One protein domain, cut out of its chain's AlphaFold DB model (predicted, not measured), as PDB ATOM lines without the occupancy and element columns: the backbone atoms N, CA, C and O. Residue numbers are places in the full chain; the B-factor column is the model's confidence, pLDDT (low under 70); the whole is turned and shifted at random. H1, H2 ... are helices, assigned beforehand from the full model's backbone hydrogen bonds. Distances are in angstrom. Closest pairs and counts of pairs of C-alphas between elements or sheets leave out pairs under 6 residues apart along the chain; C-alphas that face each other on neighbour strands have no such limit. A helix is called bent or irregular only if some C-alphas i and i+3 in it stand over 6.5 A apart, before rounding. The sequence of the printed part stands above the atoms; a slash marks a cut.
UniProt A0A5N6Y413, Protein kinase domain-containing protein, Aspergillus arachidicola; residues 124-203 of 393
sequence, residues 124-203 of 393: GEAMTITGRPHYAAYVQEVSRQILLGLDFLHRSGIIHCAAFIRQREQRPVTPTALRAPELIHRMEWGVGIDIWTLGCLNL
ATOM      1  N   GLY A 124      -8.681  61.958  39.717       51.66
ATOM      2  CA  GLY A 124      -9.282  60.688  40.138       51.66
ATOM      3  C   GLY A 124      -9.589  60.578  41.633       51.66
ATOM      4  O   GLY A 124     -10.596  59.988  42.028       51.66
ATOM      5  N   GLU A 125      -8.762  61.185  42.480       45.62
ATOM      6  CA  GLU A 125      -8.996  61.234  43.926       45.62
ATOM      7  C   GLU A 125     -10.151  62.194  44.275       45.62
ATOM      8  O   GLU A 125     -11.039  61.860  45.059       45.62
ATOM      9  N   ALA A 126     -10.259  63.339  43.590       44.38
ATOM     10  CA  ALA A 126     -11.441  64.200  43.674       44.38
ATOM     11  C   ALA A 126     -12.696  63.544  43.045       44.38
ATOM     12  O   ALA A 126     -13.812  63.769  43.528       44.38
ATOM     13  N   MET A 127     -12.522  62.688  42.028       48.56
ATOM     14  CA  MET A 127     -13.584  61.885  41.403       48.56
ATOM     15  C   MET A 127     -14.132  60.791  42.337       48.56
ATOM     16  O   MET A 127     -15.306  60.440  42.237       48.56
ATOM     17  N   THR A 128     -13.315  60.252  43.250       46.28
ATOM     18  CA  THR A 128     -13.711  59.181  44.188       46.28
ATOM     19  C   THR A 128     -14.196  59.711  45.537       46.28
ATOM     20  O   THR A 128     -15.142  59.159  46.097       46.28
ATOM     21  N   ILE A 129     -13.618  60.805  46.047       40.91
ATOM     22  CA  ILE A 129     -13.927  61.333  47.390       40.91
ATOM     23  C   ILE A 129     -15.231  62.143  47.427       40.91
ATOM     24  O   ILE A 129     -15.930  62.148  48.441       40.91
ATOM     25  N   THR A 130     -15.597  62.843  46.349       44.78
ATOM     26  CA  THR A 130     -16.714  63.808  46.415       44.78
ATOM     27  C   THR A 130     -18.101  63.167  46.374       44.78
ATOM     28  O   THR A 130     -19.082  63.837  46.706       44.78
ATOM     29  N   GLY A 131     -18.214  61.896  45.965       46.84
ATOM     30  CA  GLY A 131     -19.490  61.176  45.867       46.84
ATOM     31  C   GLY A 131     -20.526  61.836  44.942       46.84
ATOM     32  O   GLY A 131     -21.694  61.450  44.957       46.84
ATOM     33  N   ARG A 132     -20.130  62.847  44.154       47.09
ATOM     34  CA  ARG A 132     -21.000  63.576  43.228       47.09
ATOM     35  C   ARG A 132     -20.643  63.180  41.796       47.09
ATOM     36  O   ARG A 132     -19.499  63.382  41.399       47.09
ATOM     37  N   PRO A 133     -21.591  62.653  41.005       54.00
ATOM     38  CA  PRO A 133     -21.330  62.384  39.598       54.00
ATOM     39  C   PRO A 133     -21.001  63.695  38.872       54.00
ATOM     40  O   PRO A 133     -21.717  64.690  39.012       54.00
ATOM     41  N   HIS A 134     -19.908  63.699  38.102       59.69
ATOM     42  CA  HIS A 134     -19.582  64.802  37.201       59.69
ATOM     43  C   HIS A 134     -20.691  64.995  36.158       59.69
ATOM     44  O   HIS A 134     -21.433  64.067  35.826       59.69
ATOM     45  N   TYR A 135     -20.792  66.207  35.608       69.06
ATOM     46  CA  TYR A 135     -21.697  66.487  34.495       69.06
ATOM     47  C   TYR A 135     -21.439  65.510  33.344       69.06
ATOM     48  O   TYR A 135     -20.288  65.269  32.982       69.06
ATOM     49  N   ALA A 136     -22.509  64.993  32.736       74.38
ATOM     50  CA  ALA A 136     -22.420  64.017  31.648       74.38
ATOM     51  C   ALA A 136     -21.471  64.462  30.521       74.38
ATOM     52  O   ALA A 136     -20.744  63.638  29.981       74.38
ATOM     53  N   ALA A 137     -21.414  65.764  30.226       75.50
ATOM     54  CA  ALA A 137     -20.498  66.333  29.238       75.50
ATOM     55  C   ALA A 137     -19.011  66.106  29.577       75.50
ATOM     56  O   ALA A 137     -18.222  65.820  28.683       75.50
ATOM     57  N   TYR A 138     -18.626  66.184  30.857       79.81
ATOM     58  CA  TYR A 138     -17.251  65.917  31.290       79.81
ATOM     59  C   TYR A 138     -16.891  64.442  31.105       79.81
ATOM     60  O   TYR A 138     -15.884  64.121  30.480       79.81
ATOM     61  N   VAL A 139     -17.763  63.545  31.582       78.06
ATOM     62  CA  VAL A 139     -17.578  62.091  31.439       78.06
ATOM     63  C   VAL A 139     -17.507  61.705  29.965       78.06
ATOM     64  O   VAL A 139     -16.649  60.916  29.587       78.06
ATOM     65  N   GLN A 140     -18.359  62.285  29.117       80.38
ATOM     66  CA  GLN A 140     -18.337  62.057  27.673       80.38
ATOM     67  C   GLN A 140     -17.018  62.497  27.036       80.38
ATOM     68  O   GLN A 140     -16.471  61.751  26.228       80.38
ATOM     69  N   GLU A 141     -16.485  63.663  27.403       85.06
ATOM     70  CA  GLU A 141     -15.226  64.149  26.837       85.06
ATOM     71  C   GLU A 141     -14.039  63.287  27.280       85.06
ATOM     72  O   GLU A 141     -13.262  62.843  26.435       85.06
ATOM     73  N   VAL A 142     -13.943  62.949  28.570       84.62
ATOM     74  CA  VAL A 142     -12.913  62.024  29.074       84.62
ATOM     75  C   VAL A 142     -13.046  60.652  28.405       84.62
ATOM     76  O   VAL A 142     -12.062  60.109  27.905       84.62
ATOM     77  N   SER A 143     -14.267  60.121  28.294       87.75
ATOM     78  CA  SER A 143     -14.542  58.854  27.600       87.75
ATOM     79  C   SER A 143     -14.080  58.891  26.150       87.75
ATOM     80  O   SER A 143     -13.472  57.938  25.674       87.75
ATOM     81  N   ARG A 144     -14.353  59.991  25.440       90.50
ATOM     82  CA  ARG A 144     -13.950  60.183  24.046       90.50
ATOM     83  C   ARG A 144     -12.429  60.160  23.909       90.50
ATOM     84  O   ARG A 144     -11.919  59.513  22.998       90.50
ATOM     85  N   GLN A 145     -11.710  60.822  24.813       91.94
ATOM     86  CA  GLN A 145     -10.245  60.830  24.825       91.94
ATOM     87  C   GLN A 145      -9.673  59.436  25.114       91.94
ATOM     88  O   GLN A 145      -8.787  58.983  24.387       91.94
ATOM     89  N   ILE A 146     -10.226  58.718  26.100       91.50
ATOM     90  CA  ILE A 146      -9.813  57.341  26.409       91.50
ATOM     91  C   ILE A 146     -10.088  56.415  25.220       91.50
ATOM     92  O   ILE A 146      -9.201  55.667  24.823       91.50
ATOM     93  N   LEU A 147     -11.274  56.485  24.607       93.69
ATOM     94  CA  LEU A 147     -11.626  55.673  23.436       93.69
ATOM     95  C   LEU A 147     -10.682  55.922  22.258       93.69
ATOM     96  O   LEU A 147     -10.253  54.969  21.613       93.69
ATOM     97  N   LEU A 148     -10.323  57.180  21.993       94.75
ATOM     98  CA  LEU A 148      -9.339  57.505  20.961       94.75
ATOM     99  C   LEU A 148      -7.961  56.917  21.285       94.75
ATOM    100  O   LEU A 148      -7.309  56.372  20.393       94.75
ATOM    101  N   GLY A 149      -7.521  57.014  22.543       94.19
ATOM    102  CA  GLY A 149      -6.274  56.404  23.009       94.19
ATOM    103  C   GLY A 149      -6.275  54.880  22.861       94.19
ATOM    104  O   GLY A 149      -5.314  54.314  22.342       94.19
ATOM    105  N   LEU A 150      -7.373  54.219  23.241       94.06
ATOM    106  CA  LEU A 150      -7.549  52.773  23.092       94.06
ATOM    107  C   LEU A 150      -7.537  52.344  21.621       94.06
ATOM    108  O   LEU A 150      -6.821  51.404  21.292       94.06
ATOM    109  N   ASP A 151      -8.231  53.054  20.723       94.56
ATOM    110  CA  ASP A 151      -8.203  52.737  19.285       94.56
ATOM    111  C   ASP A 151      -6.770  52.810  18.727       94.56
ATOM    112  O   ASP A 151      -6.320  51.916  18.006       94.56
ATOM    113  N   PHE A 152      -5.991  53.817  19.138       94.12
ATOM    114  CA  PHE A 152      -4.578  53.900  18.763       94.12
ATOM    115  C   PHE A 152      -3.741  52.734  19.315       94.12
ATOM    116  O   PHE A 152      -2.955  52.143  18.567       94.12
ATOM    117  N   LEU A 153      -3.906  52.378  20.595       92.50
ATOM    118  CA  LEU A 153      -3.209  51.242  21.214       92.50
ATOM    119  C   LEU A 153      -3.526  49.932  20.495       92.50
ATOM    120  O   LEU A 153      -2.615  49.185  20.127       92.50
ATOM    121  N   HIS A 154      -4.810  49.679  20.251       93.19
ATOM    122  CA  HIS A 154      -5.299  48.452  19.632       93.19
ATOM    123  C   HIS A 154      -4.764  48.304  18.207       93.19
ATOM    124  O   HIS A 154      -4.268  47.234  17.849       93.19
ATOM    125  N   ARG A 155      -4.758  49.388  17.418       92.31
ATOM    126  CA  ARG A 155      -4.134  49.427  16.079       92.31
ATOM    127  C   ARG A 155      -2.620  49.257  16.118       92.31
ATOM    128  O   ARG A 155      -2.052  48.676  15.199       92.31
ATOM    129  N   SER A 156      -1.979  49.713  17.192       89.69
ATOM    130  CA  SER A 156      -0.543  49.525  17.436       89.69
ATOM    131  C   SER A 156      -0.202  48.127  17.967       89.69
ATOM    132  O   SER A 156       0.966  47.829  18.219       89.69
ATOM    133  N   GLY A 157      -1.200  47.249  18.121       88.62
ATOM    134  CA  GLY A 157      -1.005  45.871  18.547       88.62
ATOM    135  C   GLY A 157      -0.858  45.698  20.059       88.62
ATOM    136  O   GLY A 157      -0.267  44.706  20.487       88.62
ATOM    137  N   ILE A 158      -1.361  46.634  20.866       88.00
ATOM    138  CA  ILE A 158      -1.237  46.648  22.330       88.00
ATOM    139  C   ILE A 158      -2.624  46.600  22.973       88.00
ATOM    140  O   ILE A 158      -3.538  47.286  22.531       88.00
ATOM    141  N   ILE A 159      -2.767  45.802  24.033       87.44
ATOM    142  CA  ILE A 159      -3.933  45.778  24.924       87.44
ATOM    143  C   ILE A 159      -3.491  46.410  26.241       87.44
ATOM    144  O   ILE A 159      -2.557  45.909  26.876       87.44
ATOM    145  N   HIS A 160      -4.142  47.497  26.652       83.75
ATOM    146  CA  HIS A 160      -3.723  48.316  27.792       83.75
ATOM    147  C   HIS A 160      -3.616  47.484  29.080       83.75
ATOM    148  O   HIS A 160      -2.631  47.567  29.808       83.75
ATOM    149  N   CYS A 161      -4.613  46.639  29.338       69.56
ATOM    150  CA  CYS A 161      -4.722  45.848  30.562       69.56
ATOM    151  C   CYS A 161      -3.856  44.577  30.623       69.56
ATOM    152  O   CYS A 161      -3.921  43.838  31.612       69.56
ATOM    153  N   ALA A 162      -3.106  44.258  29.567       58.09
ATOM    154  CA  ALA A 162      -2.435  42.967  29.454       58.09
ATOM    155  C   ALA A 162      -0.985  43.095  28.985       58.09
ATOM    156  O   ALA A 162      -0.077  42.874  29.783       58.09
ATOM    157  N   ALA A 163      -0.777  43.396  27.699       62.34
ATOM    158  CA  ALA A 163       0.512  43.392  27.003       62.34
ATOM    159  C   ALA A 163       0.295  43.641  25.491       62.34
ATOM    160  O   ALA A 163      -0.802  43.969  25.034       62.34
ATOM    161  N   PHE A 164       1.333  43.408  24.682       59.28
ATOM    162  CA  PHE A 164       1.203  43.226  23.235       59.28
ATOM    163  C   PHE A 164       0.217  42.096  22.885       59.28
ATOM    164  O   PHE A 164       0.269  41.013  23.469       59.28
ATOM    165  N   ILE A 165      -0.612  42.297  21.852       58.75
ATOM    166  CA  ILE A 165      -1.623  41.337  21.358       58.75
ATOM    167  C   ILE A 165      -1.012  39.968  21.028       58.75
ATOM    168  O   ILE A 165      -1.697  38.953  21.128       58.75
ATOM    169  N   ARG A 166       0.269  39.929  20.638       55.47
ATOM    170  CA  ARG A 166       0.996  38.701  20.280       55.47
ATOM    171  C   ARG A 166       1.534  37.917  21.485       55.47
ATOM    172  O   ARG A 166       2.021  36.813  21.296       55.47
ATOM    173  N   GLN A 167       1.443  38.455  22.703       56.09
ATOM    174  CA  GLN A 167       1.938  37.833  23.938       56.09
ATOM    175  C   GLN A 167       0.776  37.503  24.901       56.09
ATOM    176  O   GLN A 167       0.780  37.914  26.060       56.09
ATOM    177  N   ARG A 168      -0.236  36.759  24.422       55.16
ATOM    178  CA  ARG A 168      -1.467  36.412  25.178       55.16
ATOM    179  C   ARG A 168      -1.280  35.398  26.314       55.16
ATOM    180  O   ARG A 168      -2.230  35.091  27.024       55.16
ATOM    181  N   GLU A 169      -0.082  34.858  26.495       51.81
ATOM    182  CA  GLU A 169       0.188  33.806  27.487       51.81
ATOM    183  C   GLU A 169       0.233  34.329  28.936       51.81
ATOM    184  O   GLU A 169       0.260  33.547  29.885       51.81
ATOM    185  N   GLN A 170       0.217  35.650  29.135       54.75
ATOM    186  CA  GLN A 170       0.270  36.266  30.461       54.75
ATOM    187  C   GLN A 170      -1.128  36.589  30.987       54.75
ATOM    188  O   GLN A 170      -1.983  37.092  30.259       54.75
ATOM    189  N   ARG A 171      -1.357  36.320  32.281       57.44
ATOM    190  CA  ARG A 171      -2.609  36.687  32.953       57.44
ATOM    191  C   ARG A 171      -2.769  38.217  32.931       57.44
ATOM    192  O   ARG A 171      -1.864  38.904  33.405       57.44
ATOM    193  N   PRO A 172      -3.889  38.749  32.417       60.25
ATOM    194  CA  PRO A 172      -4.135  40.185  32.391       60.25
ATOM    195  C   PRO A 172      -4.194  40.778  33.800       60.25
ATOM    196  O   PRO A 172      -4.671  40.142  34.743       60.25
ATOM    197  N   VAL A 173      -3.723  42.018  33.929       63.53
ATOM    198  CA  VAL A 173      -3.568  42.739  35.201       63.53
ATOM    199  C   VAL A 173      -4.769  43.664  35.417       63.53
ATOM    200  O   VAL A 173      -4.637  44.861  35.651       63.53
ATOM    201  N   THR A 174      -5.979  43.117  35.297       66.25
ATOM    202  CA  THR A 174      -7.223  43.838  35.603       66.25
ATOM    203  C   THR A 174      -7.645  43.589  37.050       66.25
ATOM    204  O   THR A 174      -7.737  42.423  37.474       66.25
ATOM    205  N   PRO A 175      -7.938  44.654  37.829       68.31
ATOM    206  CA  PRO A 175      -8.568  44.521  39.138       68.31
ATOM    207  C   PRO A 175      -9.845  43.689  39.035       68.31
ATOM    208  O   PRO A 175     -10.575  43.812  38.054       68.31
ATOM    209  N   THR A 176     -10.138  42.862  40.042       69.56
ATOM    210  CA  THR A 176     -11.283  41.933  40.017       69.56
ATOM    211  C   THR A 176     -12.599  42.631  39.661       69.56
ATOM    212  O   THR A 176     -13.338  42.122  38.826       69.56
ATOM    213  N   ALA A 177     -12.833  43.832  40.199       66.50
ATOM    214  CA  ALA A 177     -14.033  44.634  39.944       66.50
ATOM    215  C   ALA A 177     -14.172  45.152  38.495       66.50
ATOM    216  O   ALA A 177     -15.254  45.572  38.098       66.50
ATOM    217  N   LEU A 178     -13.091  45.142  37.707       76.25
ATOM    218  CA  LEU A 178     -13.053  45.644  36.328       76.25
ATOM    219  C   LEU A 178     -12.815  44.529  35.298       76.25
ATOM    220  O   LEU A 178     -12.651  44.808  34.111       76.25
ATOM    221  N   ARG A 179     -12.760  43.261  35.724       78.62
ATOM    222  CA  ARG A 179     -12.490  42.139  34.816       78.62
ATOM    223  C   ARG A 179     -13.656  41.897  33.871       78.62
ATOM    224  O   ARG A 179     -14.800  41.759  34.297       78.62
ATOM    225  N   ALA A 180     -13.324  41.757  32.592       81.19
ATOM    226  CA  ALA A 180     -14.258  41.302  31.578       81.19
ATOM    227  C   ALA A 180     -14.696  39.843  31.845       81.19
ATOM    228  O   ALA A 180     -13.896  39.062  32.380       81.19
ATOM    229  N   PRO A 181     -15.924  39.436  31.474       81.25
ATOM    230  CA  PRO A 181     -16.423  38.080  31.697       81.25
ATOM    231  C   PRO A 181     -15.518  36.998  31.098       81.25
ATOM    232  O   PRO A 181     -15.293  35.964  31.726       81.25
ATOM    233  N   GLU A 182     -14.936  37.245  29.925       79.06
ATOM    234  CA  GLU A 182     -13.985  36.341  29.278       79.06
ATOM    235  C   GLU A 182     -12.728  36.100  30.129       79.06
ATOM    236  O   GLU A 182     -12.196  34.991  30.136       79.06
ATOM    237  N   LEU A 183     -12.293  37.081  30.928       76.81
ATOM    238  CA  LEU A 183     -11.172  36.915  31.857       76.81
ATOM    239  C   LEU A 183     -11.561  36.089  33.081       76.81
ATOM    240  O   LEU A 183     -10.783  35.246  33.529       76.81
ATOM    241  N   ILE A 184     -12.766  36.313  33.610       77.25
ATOM    242  CA  ILE A 184     -13.302  35.576  34.764       77.25
ATOM    243  C   ILE A 184     -13.466  34.097  34.406       77.25
ATOM    244  O   ILE A 184     -13.038  33.216  35.151       77.25
ATOM    245  N   HIS A 185     -14.023  33.824  33.227       74.50
ATOM    246  CA  HIS A 185     -14.271  32.471  32.741       74.50
ATOM    247  C   HIS A 185     -13.061  31.820  32.056       74.50
ATOM    248  O   HIS A 185     -13.194  30.716  31.532       74.50
ATOM    249  N   ARG A 186     -11.883  32.467  32.073       75.62
ATOM    250  CA  ARG A 186     -10.639  31.976  31.448       75.62
ATOM    251  C   ARG A 186     -10.811  31.600  29.969       75.62
ATOM    252  O   ARG A 186     -10.238  30.620  29.500       75.62
ATOM    253  N   MET A 187     -11.621  32.372  29.255       77.50
ATOM    254  CA  MET A 187     -11.823  32.252  27.816       77.50
ATOM    255  C   MET A 187     -10.714  32.986  27.056       77.50
ATOM    256  O   MET A 187      -9.908  33.717  27.641       77.50
ATOM    257  N   GLU A 188     -10.675  32.805  25.734       78.44
ATOM    258  CA  GLU A 188      -9.845  33.654  24.884       78.44
ATOM    259  C   GLU A 188     -10.270  35.116  25.017       78.44
ATOM    260  O   GLU A 188     -11.455  35.450  24.989       78.44
ATOM    261  N   TRP A 189      -9.280  35.991  25.149       82.25
ATOM    262  CA  TRP A 189      -9.479  37.419  25.334       82.25
ATOM    263  C   TRP A 189      -8.704  38.218  24.286       82.25
ATOM    264  O   TRP A 189      -7.785  37.726  23.621       82.25
ATOM    265  N   GLY A 190      -9.094  39.478  24.122       84.38
ATOM    266  CA  GLY A 190      -8.493  40.400  23.167       84.38
ATOM    267  C   GLY A 190      -8.715  41.847  23.577       84.38
ATOM    268  O   GLY A 190      -8.953  42.138  24.743       84.38
ATOM    269  N   VAL A 191      -8.677  42.756  22.606       88.69
ATOM    270  CA  VAL A 191      -8.838  44.206  22.823       88.69
ATOM    271  C   VAL A 191     -10.152  44.597  23.519       88.69
ATOM    272  O   VAL A 191     -10.224  45.641  24.163       88.69
ATOM    273  N   GLY A 192     -11.175  43.735  23.453       88.62
ATOM    274  CA  GLY A 192     -12.473  43.939  24.103       88.62
ATOM    275  C   GLY A 192     -12.399  44.111  25.623       88.62
ATOM    276  O   GLY A 192     -13.233  44.819  26.185       88.62
ATOM    277  N   ILE A 193     -11.365  43.575  26.282       88.06
ATOM    278  CA  ILE A 193     -11.215  43.707  27.738       88.06
ATOM    279  C   ILE A 193     -10.965  45.159  28.173       88.06
ATOM    280  O   ILE A 193     -11.404  45.559  29.252       88.06
ATOM    281  N   ASP A 194     -10.310  45.966  27.331       89.12
ATOM    282  CA  ASP A 194     -10.092  47.389  27.613       89.12
ATOM    283  C   ASP A 194     -11.405  48.174  27.480       89.12
ATOM    284  O   ASP A 194     -11.689  49.062  28.284       89.12
ATOM    285  N   ILE A 195     -12.245  47.806  26.504       90.75
ATOM    286  CA  ILE A 195     -13.566  48.417  26.293       90.75
ATOM    287  C   ILE A 195     -14.504  48.090  27.457       90.75
ATOM    288  O   ILE A 195     -15.201  48.976  27.951       90.75
ATOM    289  N   TRP A 196     -14.483  46.843  27.937       87.75
ATOM    290  CA  TRP A 196     -15.217  46.447  29.139       87.75
ATOM    291  C   TRP A 196     -14.774  47.264  30.356       87.75
ATOM    292  O   TRP A 196     -15.605  47.860  31.040       87.75
ATOM    293  N   THR A 197     -13.459  47.345  30.577       85.06
ATOM    294  CA  THR A 197     -12.863  48.105  31.685       85.06
ATOM    295  C   THR A 197     -13.310  49.567  31.657       85.06
ATOM    296  O   THR A 197     -13.729  50.104  32.681       85.06
ATOM    297  N   LEU A 198     -13.305  50.203  30.481       86.06
ATOM    298  CA  LEU A 198     -13.802  51.567  30.312       86.06
ATOM    299  C   LEU A 198     -15.306  51.686  30.605       86.06
ATOM    300  O   LEU A 198     -15.736  52.649  31.239       86.06
ATOM    301  N   GLY A 199     -16.112  50.708  30.183       83.62
ATOM    302  CA  GLY A 199     -17.537  50.650  30.514       83.62
ATOM    303  C   GLY A 199     -17.781  50.643  32.025       83.62
ATOM    304  O   GLY A 199     -18.620  51.397  32.514       83.62
ATOM    305  N   CYS A 200     -16.993  49.868  32.772       79.06
ATOM    306  CA  CYS A 200     -17.048  49.834  34.234       79.06
ATOM    307  C   CYS A 200     -16.611  51.152  34.900       79.06
ATOM    308  O   CYS A 200     -17.093  51.450  35.987       79.06
ATOM    309  N   LEU A 201     -15.720  51.931  34.273       74.88
ATOM    310  CA  LEU A 201     -15.267  53.233  34.788       74.88
ATOM    311  C   LEU A 201     -16.266  54.369  34.520       74.88
ATOM    312  O   LEU A 201     -16.405  55.273  35.339       74.88
ATOM    313  N   ASN A 202     -16.946  54.338  33.372       67.94
ATOM    314  CA  ASN A 202     -17.856  55.404  32.940       67.94
ATOM    315  C   ASN A 202     -19.275  55.258  33.474       67.94
ATOM    316  O   ASN A 202     -20.008  56.245  33.570       67.94
ATOM    317  N   LEU A 203     -19.691  54.031  33.778       59.62
ATOM    318  CA  LEU A 203     -20.938  53.823  34.479       59.62
ATOM    319  C   LEU A 203     -20.696  54.228  35.933       59.62
ATOM    320  O   LEU A 203     -19.885  53.583  36.602       59.62
TER     321      LEU A 203
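What this domain is: This is residues 124 to 203 of the 393 residues of the protein "Protein kinase domain-containing protein" of Aspergillus arachidicola (UniProt A0A5N6Y413). Two helices make the body: the long H2 and the shorter H4, side by side and running opposite ways. A long unnamed stretch, residues 156 to 180, folds back from the end of H2 to the small H3, which lies near H4 on the side away from H2, while residues 124 to 132, with H1, stand free and stick out. The printed part has 80 residues with four named helices, in the order H1, H2, H3, H4, and no named strand; the class is all helix. It is only just compact, close to loose, with a radius of gyration of the C-alphas of 14.0 A, and elongated, spanning 39 by 25 by 18 A.

How they stand to each other: Look first at H2, residues 136 to 155, the longest helix. H4, residues 192 to 202, touches it, and the closest C-alphas, those of Val 139 and Asn 202, are 6.9 A apart. Their lines stand at a shallow tilt of 15 degrees and run opposite ways, with the centres 10.8 A apart. Next find H3, residues 181 to 184, which is close to H4 but not clearly touching: the closest C-alphas, those of Leu 183 and Ile 193, are 7.9 A apart. H2 and H3 are apart. H1, residues 124 to 129, is apart from H2, H3 and H4. In the stretch between H2 and H3, residues 158 to 159 pair with residues 163 to 164, antiparallel. Read the backbone N and O atoms of H1, H2 and H4, and you will find every O i to N i+4 pair within hydrogen-bond range; H3 is too short for such a pair, but its one O i to N i+3 pair is within range.

Where its parts are: Find C-alpha 136 at (-22.420, 64.017, 31.648); from there H2 runs 28.1 A to C-alpha 155 at (-4.134, 49.427, 16.079). H4 begins at C-alpha 192, at (-12.473, 43.939, 24.103), and its 11 residues run 15.4 A to C-alpha 202 at (-17.856, 55.404, 32.940). H3 has four residues and measures 5.0 A, and H1 has six and measures 8.6 A. None of the four helices is bent or irregular.

The domain as a whole: The two C-alphas farthest apart, those of Arg 132 and Arg 166, are 40.4 A apart. The printed part has no cut. The link from H2 to H3, 25 residues, is long; those from H1 to H2 and from H3 to H4 are short. In the B-factor column the mean pLDDT of the printed part is 74.1, and this model's confidence is under 70 at residues 124 to 135, 161 to 177 and 202 to 203.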